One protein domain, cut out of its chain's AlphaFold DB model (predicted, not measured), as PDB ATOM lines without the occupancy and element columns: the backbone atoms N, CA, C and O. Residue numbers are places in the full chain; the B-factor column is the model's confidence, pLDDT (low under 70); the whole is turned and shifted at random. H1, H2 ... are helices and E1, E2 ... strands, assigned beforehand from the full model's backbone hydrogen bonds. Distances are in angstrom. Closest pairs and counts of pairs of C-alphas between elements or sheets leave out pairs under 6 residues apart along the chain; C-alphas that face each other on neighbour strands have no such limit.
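AT A GLANCE: This is residues 4 to 97 of the 98 residues of an uncharacterized protein of Elizabethkingia anophelis (UniProt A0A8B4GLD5). A long helix, H1, runs past one end of a twisted four-stranded sheet, near the start of E3, and its residues 4 to 12 stick out as a free arm. H3 packs on the sheet at E1, slantwise to the strands, and short H2 sits beside the last turns of H1, near Glu 26. The printed part has 94 residues, in the order H1 H2 E1 E2 E3 E4 H3; the sheet, E1 E2 E3 E4, is antiparallel, and the class is mixed. It is compact, with a radius of gyration of the C-alphas of 14.0 A, and spans 45 by 36 by 21 A.

HOW THE PARTS SIT: H1, residues 4 to 29, and H2, residues 31 to 35, are close but not clearly touching; their closest C-alphas, Glu 26 and Leu 34, are 7.2 A apart. E1, residues 41 to 47, E2, residues 55 to 60, E3, residues 65 to 70, and E4, residues 73 to 76, form a meander, each strand the antiparallel neighbour of the one before. N 44 and O 57 are 2.8 A apart, N 58 and O 67 2.9 A, and N 70 and O 73 2.9 A, within hydrogen-bond range. H1 is on this sheet; its closest C-alpha pair with E3 is Thr 18 and Lys 65, 5.4 A. H3, residues 82 to 96, is on the sheet at a height of 8.0 A, over E1, at 54 degrees on the local plane; E2 only just misses being under it, with 2 of H3's C-alphas falling on it. In H1, H2 and H3 every O i to N i+4 pair is within hydrogen-bond range.

IN THESE COORDINATES: H1 is 37.3 A long, from C-alpha 4 at (88.124, 82.968, 125.065). E1 measures 19.0 A. H3, 21.0 A, ends at C-alpha 96, (121.157, 108.732, 136.161).

THE WHOLE: The C-alphas of Leu 4 and Asn 97, the two farthest apart, are 46.5 A apart. The printed part has no cut, and no link is long. Residue 52 is under 70 in pLDDT; the mean of the printed part is 91.5.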
ATOM      1  N   LEU A   4      86.770  83.477 125.276       89.56
ATOM      2  CA  LEU A   4      88.124  82.968 125.065       89.56
ATOM      3  C   LEU A   4      88.786  83.551 123.809       89.56
ATOM      4  O   LEU A   4      89.976  83.853 123.828       89.56
ATOM      5  N   HIS A   5      88.027  83.723 122.726       86.31
ATOM      6  CA  HIS A   5      88.560  84.288 121.492       86.31
ATOM      7  C   HIS A   5      88.944  85.763 121.669       86.31
ATOM      8  O   HIS A   5      89.994  86.179 121.189       86.31
ATOM      9  N   ASN A   6      88.137  86.538 122.401       88.75
ATOM     10  CA  ASN A   6      88.458  87.935 122.702       88.75
ATOM     11  C   ASN A   6      89.715  88.036 123.583       88.75
ATOM     12  O   ASN A   6      90.631  88.769 123.232       88.75
ATOM     13  N   LYS A   7      89.826  87.213 124.639       89.81
ATOM     14  CA  LYS A   7      91.027  87.169 125.499       89.81
ATOM     15  C   LYS A   7      92.300  86.822 124.728       89.81
ATOM     16  O   LYS A   7      93.348  87.410 124.973       89.81
ATOM     17  N   LEU A   8      92.218  85.867 123.799       91.25
ATOM     18  CA  LEU A   8      93.356  85.502 122.956       91.25
ATOM     19  C   LEU A   8      93.755  86.650 122.024       91.25
ATOM     20  O   LEU A   8      94.944  86.919 121.864       91.25
ATOM     21  N   LYS A   9      92.775  87.333 121.426       91.25
ATOM     22  CA  LYS A   9      93.028  88.492 120.572       91.25
ATOM     23  C   LYS A   9      93.727  89.610 121.350       91.25
ATOM     24  O   LYS A   9      94.769  90.076 120.903       91.25
ATOM     25  N   ASP A  10      93.220  89.959 122.529       87.94
ATOM     26  CA  ASP A  10      93.810  91.002 123.374       87.94
ATOM     27  C   ASP A  10      95.254  90.655 123.780       87.94
ATOM     28  O   ASP A  10      96.133  91.516 123.783       87.94
ATOM     29  N   ALA A  11      95.532  89.377 124.065       89.44
ATOM     30  CA  ALA A  11      96.883  88.911 124.372       89.44
ATOM     31  C   ALA A  11      97.846  89.064 123.179       89.44
ATOM     32  O   ALA A  11      98.991  89.478 123.364       89.44
ATOM     33  N   ILE A  12      97.390  88.758 121.958       91.62
ATOM     34  CA  ILE A  12      98.179  88.948 120.731       91.62
ATOM     35  C   ILE A  12      98.418  90.439 120.468       91.62
ATOM     36  O   ILE A  12      99.535  90.830 120.125       91.62
ATOM     37  N   ASP A  13      97.394  91.270 120.646       90.88
ATOM     38  CA  ASP A  13      97.495  92.714 120.441       90.88
ATOM     39  C   ASP A  13      98.493  93.339 121.428       90.88
ATOM     40  O   ASP A  13      99.350  94.121 121.013       90.88
ATOM     41  N   ASN A  14      98.468  92.933 122.702       90.44
ATOM     42  CA  ASN A  14      99.452  93.376 123.693       90.44
ATOM     43  C   ASN A  14     100.865  92.886 123.358       90.44
ATOM     44  O   ASN A  14     101.786  93.693 123.336       90.44
ATOM     45  N   TYR A  15     101.039  91.617 122.975       91.88
ATOM     46  CA  TYR A  15     102.344  91.098 122.548       91.88
ATOM     47  C   TYR A  15     102.952  91.909 121.392       91.88
ATOM     48  O   TYR A  15     104.139  92.249 121.405       91.88
ATOM     49  N   ASN A  16     102.139  92.255 120.392       93.75
ATOM     50  CA  ASN A  16     102.588  93.067 119.262       93.75
ATOM     51  C   ASN A  16     102.971  94.490 119.692       93.75
ATOM     52  O   ASN A  16     103.962  95.026 119.194       93.75
ATOM     53  N   LYS A  17     102.223  95.095 120.624       94.19
ATOM     54  CA  LYS A  17     102.565  96.404 121.197       94.19
ATOM     55  C   LYS A  17     103.880  96.354 121.960       94.19
ATOM     56  O   LYS A  17     104.755  97.150 121.640       94.19
ATOM     57  N   THR A  18     104.066  95.392 122.866       95.69
ATOM     58  CA  THR A  18     105.316  95.218 123.624       95.69
ATOM     59  C   THR A  18     106.509  95.111 122.684       95.69
ATOM     60  O   THR A  18     107.502  95.819 122.840       95.69
ATOM     61  N   LYS A  19     106.396  94.287 121.636       96.56
ATOM     62  CA  LYS A  19     107.467  94.110 120.650       96.56
ATOM     63  C   LYS A  19     107.779  95.396 119.877       96.56
ATOM     64  O   LYS A  19     108.944  95.689 119.607       96.56
ATOM     65  N   ASN A  20     106.759  96.171 119.514       96.56
ATOM     66  CA  ASN A  20     106.956  97.458 118.844       96.56
ATOM     67  C   ASN A  20     107.568  98.499 119.789       96.56
ATOM     68  O   ASN A  20     108.478  99.220 119.387       96.56
ATOM     69  N   ASN A  21     107.118  98.542 121.042       96.56
ATOM     70  CA  ASN A  21     107.645  99.423 122.078       96.56
ATOM     71  C   ASN A  21     109.117  99.120 122.364       96.56
ATOM     72  O   ASN A  21     109.926 100.043 122.391       96.56
ATOM     73  N   GLN A  22     109.479  97.837 122.480       97.44
ATOM     74  CA  GLN A  22     110.869  97.396 122.567       97.44
ATOM     75  C   GLN A  22     111.693  97.985 121.425       97.44
ATOM     76  O   GLN A  22     112.690  98.658 121.674       97.44
ATOM     77  N   LYS A  23     111.247  97.789 120.179       97.56
ATOM     78  CA  LYS A  23     111.965  98.296 119.011       97.56
ATOM     79  C   LYS A  23     112.139  99.817 119.050       97.56
ATOM     80  O   LYS A  23     113.232 100.299 118.783       97.56
ATOM     81  N   ILE A  24     111.089 100.565 119.394       97.44
ATOM     82  CA  ILE A  24     111.144 102.032 119.497       97.44
ATOM     83  C   ILE A  24     112.198 102.463 120.522       97.44
ATOM     84  O   ILE A  24     113.009 103.343 120.240       97.44
ATOM     85  N   LEU A  25     112.201 101.841 121.702       97.38
ATOM     86  CA  LEU A  25     113.141 102.170 122.770       97.38
ATOM     87  C   LEU A  25     114.577 101.796 122.388       97.38
ATOM     88  O   LEU A  25     115.486 102.595 122.593       97.38
ATOM     89  N   GLU A  26     114.787 100.612 121.817       97.44
ATOM     90  CA  GLU A  26     116.102 100.151 121.366       97.44
ATOM     91  C   GLU A  26     116.666 101.021 120.238       97.44
ATOM     92  O   GLU A  26     117.849 101.357 120.278       97.44
ATOM     93  N   ASP A  27     115.837 101.417 119.267       97.44
ATOM     94  CA  ASP A  27     116.240 102.303 118.170       97.44
ATOM     95  C   ASP A  27     116.593 103.711 118.689       97.44
ATOM     96  O   ASP A  27     117.504 104.347 118.160       97.44
ATOM     97  N   TYR A  28     115.890 104.202 119.717       97.50
ATOM     98  CA  TYR A  28     116.077 105.553 120.256       97.50
ATOM     99  C   TYR A  28     117.249 105.652 121.243       97.50
ATOM    100  O   TYR A  28     118.094 106.535 121.124       97.50
ATOM    101  N   PHE A  29     117.315 104.747 122.223       95.75
ATOM    102  CA  PHE A  29     118.306 104.790 123.306       95.75
ATOM    103  C   PHE A  29     119.530 103.905 123.050       95.75
ATOM    104  O   PHE A  29     120.563 104.088 123.696       95.75
ATOM    105  N   GLY A  30     119.434 102.951 122.125       96.94
ATOM    106  CA  GLY A  30     120.428 101.906 121.901       96.94
ATOM    107  C   GLY A  30     120.215 100.701 122.821       96.94
ATOM    108  O   GLY A  30     120.227 100.822 124.047       96.94
ATOM    109  N   ALA A  31     120.085  99.508 122.231       95.50
ATOM    110  CA  ALA A  31     119.821  98.263 122.962       95.50
ATOM    111  C   ALA A  31     120.843  97.973 124.083       95.50
ATOM    112  O   ALA A  31     120.466  97.608 125.196       95.50
ATOM    113  N   GLU A  32     122.138  98.196 123.827       95.69
ATOM    114  CA  GLU A  32     123.185  97.989 124.837       95.69
ATOM    115  C   GLU A  32     123.095  98.993 125.997       95.69
ATOM    116  O   GLU A  32     123.353  98.629 127.142       95.69
ATOM    117  N   ASN A  33     122.671 100.235 125.744       94.19
ATOM    118  CA  ASN A  33     122.493 101.225 126.810       94.19
ATOM    119  C   ASN A  33     121.341 100.821 127.733       94.19
ATOM    120  O   ASN A  33     121.507 100.814 128.952       94.19
ATOM    121  N   LEU A  34     120.209 100.396 127.161       95.31
ATOM    122  CA  LEU A  34     119.059  99.902 127.928       95.31
ATOM    123  C   LEU A  34     119.416  98.657 128.751       95.31
ATOM    124  O   LEU A  34     119.042  98.536 129.920       95.31
ATOM    125  N   LYS A  35     120.214  97.749 128.182       93.56
ATOM    126  CA  LYS A  35     120.720  96.570 128.891       93.56
ATOM    127  C   LYS A  35     121.640  96.935 130.055       93.56
ATOM    128  O   LYS A  35     121.612  96.232 131.062       93.56
ATOM    129  N   ASN A  36     122.393  98.024 129.966       93.69
ATOM    130  CA  ASN A  36     123.326  98.453 131.008       93.69
ATOM    131  C   ASN A  36     122.729  99.445 132.021       93.69
ATOM    132  O   ASN A  36     123.452  99.918 132.897       93.69
ATOM    133  N   LEU A  37     121.423  99.738 131.947       94.12
ATOM    134  CA  LEU A  37     120.754 100.543 132.969       94.12
ATOM    135  C   LEU A  37     120.917  99.904 134.364       94.12
ATOM    136  O   LEU A  37     120.730  98.691 134.512       94.12
ATOM    137  N   PRO A  38     121.209 100.704 135.410       94.19
ATOM    138  CA  PRO A  38     121.354 100.208 136.781       94.19
ATOM    139  C   PRO A  38     120.010  99.853 137.440       94.19
ATOM    140  O   PRO A  38     119.972  99.398 138.580       94.19
ATOM    141  N   PHE A  39     118.903 100.054 136.727       94.69
ATOM    142  CA  PHE A  39     117.546  99.706 137.122       94.69
ATOM    143  C   PHE A  39     116.829  99.035 135.953       94.69
ATOM    144  O   PHE A  39     117.205  99.182 134.790       94.69
ATOM    145  N   ARG A  40     115.765  98.297 136.273       95.69
ATOM    146  CA  ARG A  40     114.920  97.630 135.274       95.69
ATOM    147  C   ARG A  40     113.505  98.158 135.210       95.69
ATOM    148  O   ARG A  40     112.839  97.910 134.222       95.69
ATOM    149  N   HIS A  41     113.076  98.915 136.210       96.62
ATOM    150  CA  HIS A  41     111.746  99.498 136.241       96.62
ATOM    151  C   HIS A  41     111.864 101.015 136.241       96.62
ATOM    152  O   HIS A  41     112.669 101.572 136.991       96.62
ATOM    153  N   LEU A  42     111.067 101.664 135.403       96.62
ATOM    154  CA  LEU A  42     110.968 103.113 135.322       96.62
ATOM    155  C   LEU A  42     109.507 103.518 135.421       96.62
ATOM    156  O   LEU A  42     108.672 102.996 134.690       96.62
ATOM    157  N   LYS A  43     109.222 104.481 136.294       95.94
ATOM    158  CA  LYS A  43     107.924 105.142 136.382       95.94
ATOM    159  C   LYS A  43     108.075 106.571 135.887       95.94
ATOM    160  O   LYS A  43     108.843 107.342 136.454       95.94
ATOM    161  N   VAL A  44     107.337 106.912 134.843       95.12
ATOM    162  CA  VAL A  44     107.351 108.219 134.191       95.12
ATOM    163  C   VAL A  44     106.013 108.888 134.437       95.12
ATOM    164  O   VAL A  44     104.968 108.302 134.179       95.12
ATOM    165  N   LEU A  45     106.036 110.127 134.909       92.69
ATOM    166  CA  LEU A  45     104.836 110.948 134.946       92.69
ATOM    167  C   LEU A  45     104.608 111.580 133.566       92.69
ATOM    168  O   LEU A  45     105.467 112.317 133.075       92.69
ATOM    169  N   LEU A  46     103.455 111.310 132.957       90.31
ATOM    170  CA  LEU A  46     103.075 111.846 131.649       90.31
ATOM    171  C   LEU A  46     102.333 113.181 131.764       90.31
ATOM    172  O   LEU A  46     102.621 114.111 131.008       90.31
ATOM    173  N   SER A  47     101.401 113.290 132.707       86.38
ATOM    174  CA  SER A  47     100.620 114.502 132.948       86.38
ATOM    175  C   SER A  47     100.201 114.594 134.417       86.38
ATOM    176  O   SER A  47     100.011 113.582 135.090       86.38
ATOM    177  N   TYR A  48     100.069 115.827 134.905       82.19
ATOM    178  CA  TYR A  48      99.416 116.121 136.180       82.19
ATOM    179  C   TYR A  48      97.949 116.462 135.911       82.19
ATOM    180  O   TYR A  48      97.664 117.239 134.993       82.19
ATOM    181  N   SER A  49      97.032 115.929 136.717       75.94
ATOM    182  CA  SER A  49      95.620 116.319 136.680       75.94
ATOM    183  C   SER A  49      95.079 116.510 138.088       75.94
ATOM    184  O   SER A  49      94.965 115.560 138.861       75.94
ATOM    185  N   ASP A  50      94.648 117.736 138.387       70.88
ATOM    186  CA  ASP A  50      94.021 118.081 139.667       70.88
ATOM    187  C   ASP A  50      92.633 117.434 139.854       70.88
ATOM    188  O   ASP A  50      92.066 117.492 140.946       70.88
ATOM    189  N   ARG A  51      92.046 116.854 138.793       71.12
ATOM    190  CA  ARG A  51      90.689 116.270 138.810       71.12
ATOM    191  C   ARG A  51      90.660 114.766 138.577       71.12
ATOM    192  O   ARG A  51      89.911 114.074 139.257       71.12
ATOM    193  N   ASP A  52      91.463 114.282 137.635       68.62
ATOM    194  CA  ASP A  52      91.406 112.895 137.152       68.62
ATOM    195  C   ASP A  52      92.555 112.035 137.707       68.62
ATOM    196  O   ASP A  52      92.619 110.826 137.474       68.62
ATOM    197  N   GLY A  53      93.432 112.658 138.501       79.81
ATOM    198  CA  GLY A  53      94.638 112.050 139.032       79.81
ATOM    199  C   GLY A  53      95.765 112.016 138.006       79.81
ATOM    200  O   GLY A  53      95.554 112.042 136.796       79.81
ATOM    201  N   ASP A  54      96.984 111.956 138.518       89.50
ATOM    202  CA  ASP A  54      98.192 111.932 137.705       89.50
ATOM    203  C   ASP A  54      98.240 110.715 136.777       89.50
ATOM    204  O   ASP A  54      97.890 109.595 137.175       89.50
ATOM    205  N   GLU A  55      98.720 110.935 135.553       91.44
ATOM    206  CA  GLU A  55      98.938 109.877 134.572       91.44
ATOM    207  C   GLU A  55     100.386 109.414 134.579       91.44
ATOM    208  O   GLU A  55     101.327 110.204 134.448       91.44
ATOM    209  N   TYR A  56     100.559 108.101 134.645       93.38
ATOM    210  CA  TYR A  56     101.852 107.456 134.721       93.38
ATOM    211  C   TYR A  56     102.022 106.424 133.617       93.38
ATOM    212  O   TYR A  56     101.091 105.713 133.239       93.38
ATOM    213  N   LEU A  57     103.259 106.315 133.154       95.69
ATOM    214  CA  LEU A  57     103.748 105.241 132.315       95.69
ATOM    215  C   LEU A  57     104.797 104.467 133.103       95.69
ATOM    216  O   LEU A  57     105.832 105.022 133.470       95.69
ATOM    217  N   GLU A  58     104.543 103.193 133.356       96.00
ATOM    218  CA  GLU A  58     105.533 102.280 133.918       96.00
ATOM    219  C   GLU A  58     106.120 101.390 132.833       96.00
ATOM    220  O   GLU A  58     105.404 100.929 131.949       96.00
ATOM    221  N   ILE A  59     107.430 101.170 132.889       96.56
ATOM    222  CA  ILE A  59     108.170 100.372 131.911       96.56
ATOM    223  C   ILE A  59     109.064  99.392 132.651       96.56
ATOM    224  O   ILE A  59     109.840  99.789 133.523       96.56
ATOM    225  N   ASP A  60     108.988  98.122 132.269       96.50
ATOM    226  CA  ASP A  60     109.946  97.091 132.660       96.50
ATOM    227  C   ASP A  60     110.914  96.828 131.503       96.50
ATOM    228  O   ASP A  60     110.537  96.252 130.491       96.50
ATOM    229  N   PHE A  61     112.178  97.212 131.641       95.75
ATOM    230  CA  PHE A  61     113.217  97.023 130.627       95.75
ATOM    231  C   PHE A  61     113.695  95.572 130.469       95.75
ATOM    232  O   PHE A  61     114.465  95.298 129.552       95.75
ATOM    233  N   ASN A  62     113.280  94.630 131.324       93.56
ATOM    234  CA  ASN A  62     113.520  93.205 131.067       93.56
ATOM    235  C   ASN A  62     112.541  92.651 130.029       93.56
ATOM    236  O   ASN A  62     112.905  91.780 129.241       93.56
ATOM    237  N   THR A  63     111.291  93.116 130.069       94.31
ATOM    238  CA  THR A  63     110.194  92.595 129.238       94.31
ATOM    239  C   THR A  63     109.731  93.574 128.165       94.31
ATOM    240  O   THR A  63     108.997  93.184 127.264       94.31
ATOM    241  N   PHE A  64     110.153  94.833 128.261       94.56
ATOM    242  CA  PHE A  64     109.683  95.996 127.505       94.56
ATOM    243  C   PHE A  64     108.182  96.260 127.605       94.56
ATOM    244  O   PHE A  64     107.631  97.031 126.816       94.56
ATOM    245  N   LYS A  65     107.521  95.651 128.593       94.56
ATOM    246  CA  LYS A  65     106.116  95.906 128.869       94.56
ATOM    247  C   LYS A  65     105.966  97.334 129.373       94.56
ATOM    248  O   LYS A  65     106.660  97.736 130.310       94.56
ATOM    249  N   ALA A  66     105.064  98.069 128.738       93.88
ATOM    250  CA  ALA A  66     104.665  99.401 129.158       93.88
ATOM    251  C   ALA A  66     103.238  99.349 129.711       93.88
ATOM    252  O   ALA A  66     102.360  98.771 129.080       93.88
ATOM    253  N   ASP A  67     102.988  99.965 130.859       93.50
ATOM    254  CA  ASP A  67     101.659 100.060 131.463       93.50
ATOM    255  C   ASP A  67     101.308 101.537 131.674       93.50
ATOM    256  O   ASP A  67     101.994 102.255 132.404       93.50
ATOM    257  N   HIS A  68     100.239 102.004 131.023       90.69
ATOM    258  CA  HIS A  68      99.691 103.350 131.212       90.69
ATOM    259  C   HIS A  68      98.509 103.275 132.167       90.69
ATOM    260  O   HIS A  68      97.593 102.458 132.013       90.69
ATOM    261  N   TYR A  69      98.526 104.128 133.177       88.88
ATOM    262  CA  TYR A  69      97.447 104.229 134.142       88.88
ATOM    263  C   TYR A  69      97.329 105.656 134.665       88.88
ATOM    264  O   TYR A  69      98.276 106.437 134.615       88.88
ATOM    265  N   CYS A  70      96.156 105.989 135.184       84.56
ATOM    266  CA  CYS A  70      95.963 107.136 136.058       84.56
ATOM    267  C   CYS A  70      95.681 106.641 137.480       84.56
ATOM    268  O   CYS A  70      95.418 105.454 137.694       84.56
ATOM    269  N   MET A  71      95.713 107.536 138.469       74.50
ATOM    270  CA  MET A  71      95.455 107.164 139.873       74.50
ATOM    271  C   MET A  71      94.129 106.412 140.087       74.50
ATOM    272  O   MET A  71      94.008 105.658 141.050       74.50
ATOM    273  N   VAL A  72      93.144 106.612 139.205       73.19
ATOM    274  CA  VAL A  72      91.796 106.042 139.334       73.19
ATOM    275  C   VAL A  72      91.515 104.855 138.406       73.19
ATOM    276  O   VAL A  72      90.513 104.169 138.611       73.19
ATOM    277  N   ALA A  73      92.360 104.579 137.403       73.50
ATOM    278  CA  ALA A  73      92.126 103.494 136.446       73.50
ATOM    279  C   ALA A  73      93.391 103.048 135.691       73.50
ATOM    280  O   ALA A  73      94.227 103.856 135.289       73.50
ATOM    281  N   GLY A  74      93.479 101.744 135.409       78.06
ATOM    282  CA  GLY A  74      94.433 101.205 134.439       78.06
ATOM    283  C   GLY A  74      93.926 101.386 133.007       78.06
ATOM    284  O   GLY A  74      92.785 101.029 132.715       78.06
ATOM    285  N   MET A  75      94.772 101.908 132.118       81.56
ATOM    286  CA  MET A  75      94.470 102.077 130.687       81.56
ATOM    287  C   MET A  75      95.069 100.956 129.821       81.56
ATOM    288  O   MET A  75      94.703 100.805 128.656       81.56
ATOM    289  N   GLY A  76      95.929 100.120 130.411       84.00
ATOM    290  CA  GLY A  76      96.573  98.986 129.755       84.00
ATOM    291  C   GLY A  76      97.859  99.386 129.039       84.00
ATOM    292  O   GLY A  76      98.426 100.447 129.295       84.00
ATOM    293  N   GLU A  77      98.330  98.517 128.146       90.19
ATOM    294  CA  GLU A  77      99.579  98.753 127.425       90.19
ATOM    295  C   GLU A  77      99.371  99.715 126.241       90.19
ATOM    296  O   GLU A  77      98.604  99.398 125.309       90.19
ATOM    297  N   PRO A  78     100.035 100.888 126.254       91.00
ATOM    298  CA  PRO A  78      99.972 101.837 125.155       91.00
ATOM    299  C   PRO A  78     100.951 101.446 124.042       91.00
ATOM    300  O   PRO A  78     101.972 100.799 124.272       91.00
ATOM    301  N   SER A  79     100.683 101.918 122.827       93.31
ATOM    302  CA  SER A  79     101.751 102.077 121.836       93.31
ATOM    303  C   SER A  79     102.537 103.338 122.187       93.31
ATOM    304  O   SER A  79     101.934 104.406 122.321       93.31
ATOM    305  N   LEU A  80     103.857 103.239 122.330       94.25
ATOM    306  CA  LEU A  80     104.684 104.391 122.684       94.25
ATOM    307  C   LEU A  80     104.683 105.438 121.566       94.25
ATOM    308  O   LEU A  80     104.970 105.147 120.404       94.25
ATOM    309  N   THR A  81     104.379 106.677 121.938       94.31
ATOM    310  CA  THR A  81     104.476 107.847 121.060       94.31
ATOM    311  C   THR A  81     105.816 108.555 121.248       94.31
ATOM    312  O   THR A  81     106.491 108.388 122.262       94.31
ATOM    313  N   GLU A  82     106.184 109.427 120.308       94.06
ATOM    314  CA  GLU A  82     107.398 110.246 120.432       94.06
ATOM    315  C   GLU A  82     107.406 111.096 121.719       94.06
ATOM    316  O   GLU A  82     108.440 111.236 122.369       94.06
ATOM    317  N   SER A  83     106.251 111.636 122.127       93.75
ATOM    318  CA  SER A  83     106.140 112.404 123.371       93.75
ATOM    319  C   SER A  83     106.403 111.548 124.611       93.75
ATOM    320  O   SER A  83     107.088 112.007 125.523       93.75
ATOM    321  N   MET A  84     105.920 110.301 124.630       95.38
ATOM    322  CA  MET A  84     106.211 109.350 125.706       95.38
ATOM    323  C   MET A  84     107.698 108.992 125.739       95.38
ATOM    324  O   MET A  84     108.294 109.005 126.810       95.38
ATOM    325  N   VAL A  85     108.326 108.756 124.582       96.81
ATOM    326  CA  VAL A  85     109.772 108.474 124.493       96.81
ATOM    327  C   VAL A  85     110.609 109.628 125.047       96.81
ATOM    328  O   VAL A  85     111.518 109.395 125.839       96.81
ATOM    329  N   LYS A  86     110.255 110.880 124.740       96.31
ATOM    330  CA  LYS A  86     110.924 112.057 125.325       96.31
ATOM    331  C   LYS A  86     110.697 112.185 126.834       96.31
ATOM    332  O   LYS A  86     111.585 112.631 127.559       96.31
ATOM    333  N   ALA A  87     109.518 111.809 127.332       95.38
ATOM    334  CA  ALA A  87     109.253 111.794 128.770       95.38
ATOM    335  C   ALA A  87     110.098 110.726 129.487       95.38
ATOM    336  O   ALA A  87     110.669 111.009 130.540       95.38
ATOM    337  N   ILE A  88     110.237 109.540 128.881       96.50
ATOM    338  CA  ILE A  88     111.128 108.465 129.339       96.50
ATOM    339  C   ILE A  88     112.566 108.966 129.391       96.50
ATOM    340  O   ILE A  88     113.201 108.860 130.433       96.50
ATOM    341  N   GLU A  89     113.057 109.561 128.303       96.56
ATOM    342  CA  GLU A  89     114.406 110.126 128.220       96.56
ATOM    343  C   GLU A  89     114.678 111.096 129.376       96.56
ATOM    344  O   GLU A  89     115.648 110.940 130.118       96.56
ATOM    345  N   LYS A  90     113.779 112.063 129.578       95.56
ATOM    346  CA  LYS A  90     113.895 113.043 130.660       95.56
ATOM    347  C   LYS A  90     113.972 112.377 132.035       95.56
ATOM    348  O   LYS A  90     114.723 112.842 132.888       95.56
ATOM    349  N   GLU A  91     113.189 111.329 132.272       95.88
ATOM    350  CA  GLU A  91     113.199 110.617 133.551       95.88
ATOM    351  C   GLU A  91     114.466 109.766 133.730       95.88
ATOM    352  O   GLU A  91     115.038 109.749 134.820       95.88
ATOM    353  N   LEU A  92     114.971 109.144 132.658       94.62
ATOM    354  CA  LEU A  92     116.258 108.442 132.666       94.62
ATOM    355  C   LEU A  92     117.400 109.389 133.059       94.62
ATOM    356  O   LEU A  92     118.168 109.055 133.957       94.62
ATOM    357  N   PHE A  93     117.482 110.580 132.452       94.12
ATOM    358  CA  PHE A  93     118.510 111.576 132.786       94.12
ATOM    359  C   PHE A  93     118.456 111.997 134.261       94.12
ATOM    360  O   PHE A  93     119.484 112.015 134.937       94.12
ATOM    361  N   LYS A  94     117.255 112.230 134.811       93.56
ATOM    362  CA  LYS A  94     117.090 112.546 136.241       93.56
ATOM    363  C   LYS A  94     117.627 111.442 137.150       93.56
ATOM    364  O   LYS A  94     118.330 111.742 138.110       93.56
ATOM    365  N   ILE A  95     117.280 110.182 136.877       92.62
ATOM    366  CA  ILE A  95     117.675 109.045 137.725       92.62
ATOM    367  C   ILE A  95     119.177 108.782 137.619       92.62
ATOM    368  O   ILE A  95     119.828 108.479 138.617       92.62
ATOM    369  N   LEU A  96     119.729 108.905 136.413       91.06
ATOM    370  CA  LEU A  96     121.157 108.732 136.161       91.06
ATOM    371  C   LEU A  96     121.993 109.939 136.627       91.06
ATOM    372  O   LEU A  96     123.217 109.839 136.658       91.06
ATOM    373  N   ASN A  97     121.339 111.032 137.042       87.00
ATOM    374  CA  ASN A  97     121.949 112.269 137.530       87.00
ATOM    375  C   ASN A  97     122.947 112.876 136.524       87.00
ATOM    376  O   ASN A  97     124.070 113.244 136.886       87.00
TER     377      ASN A  97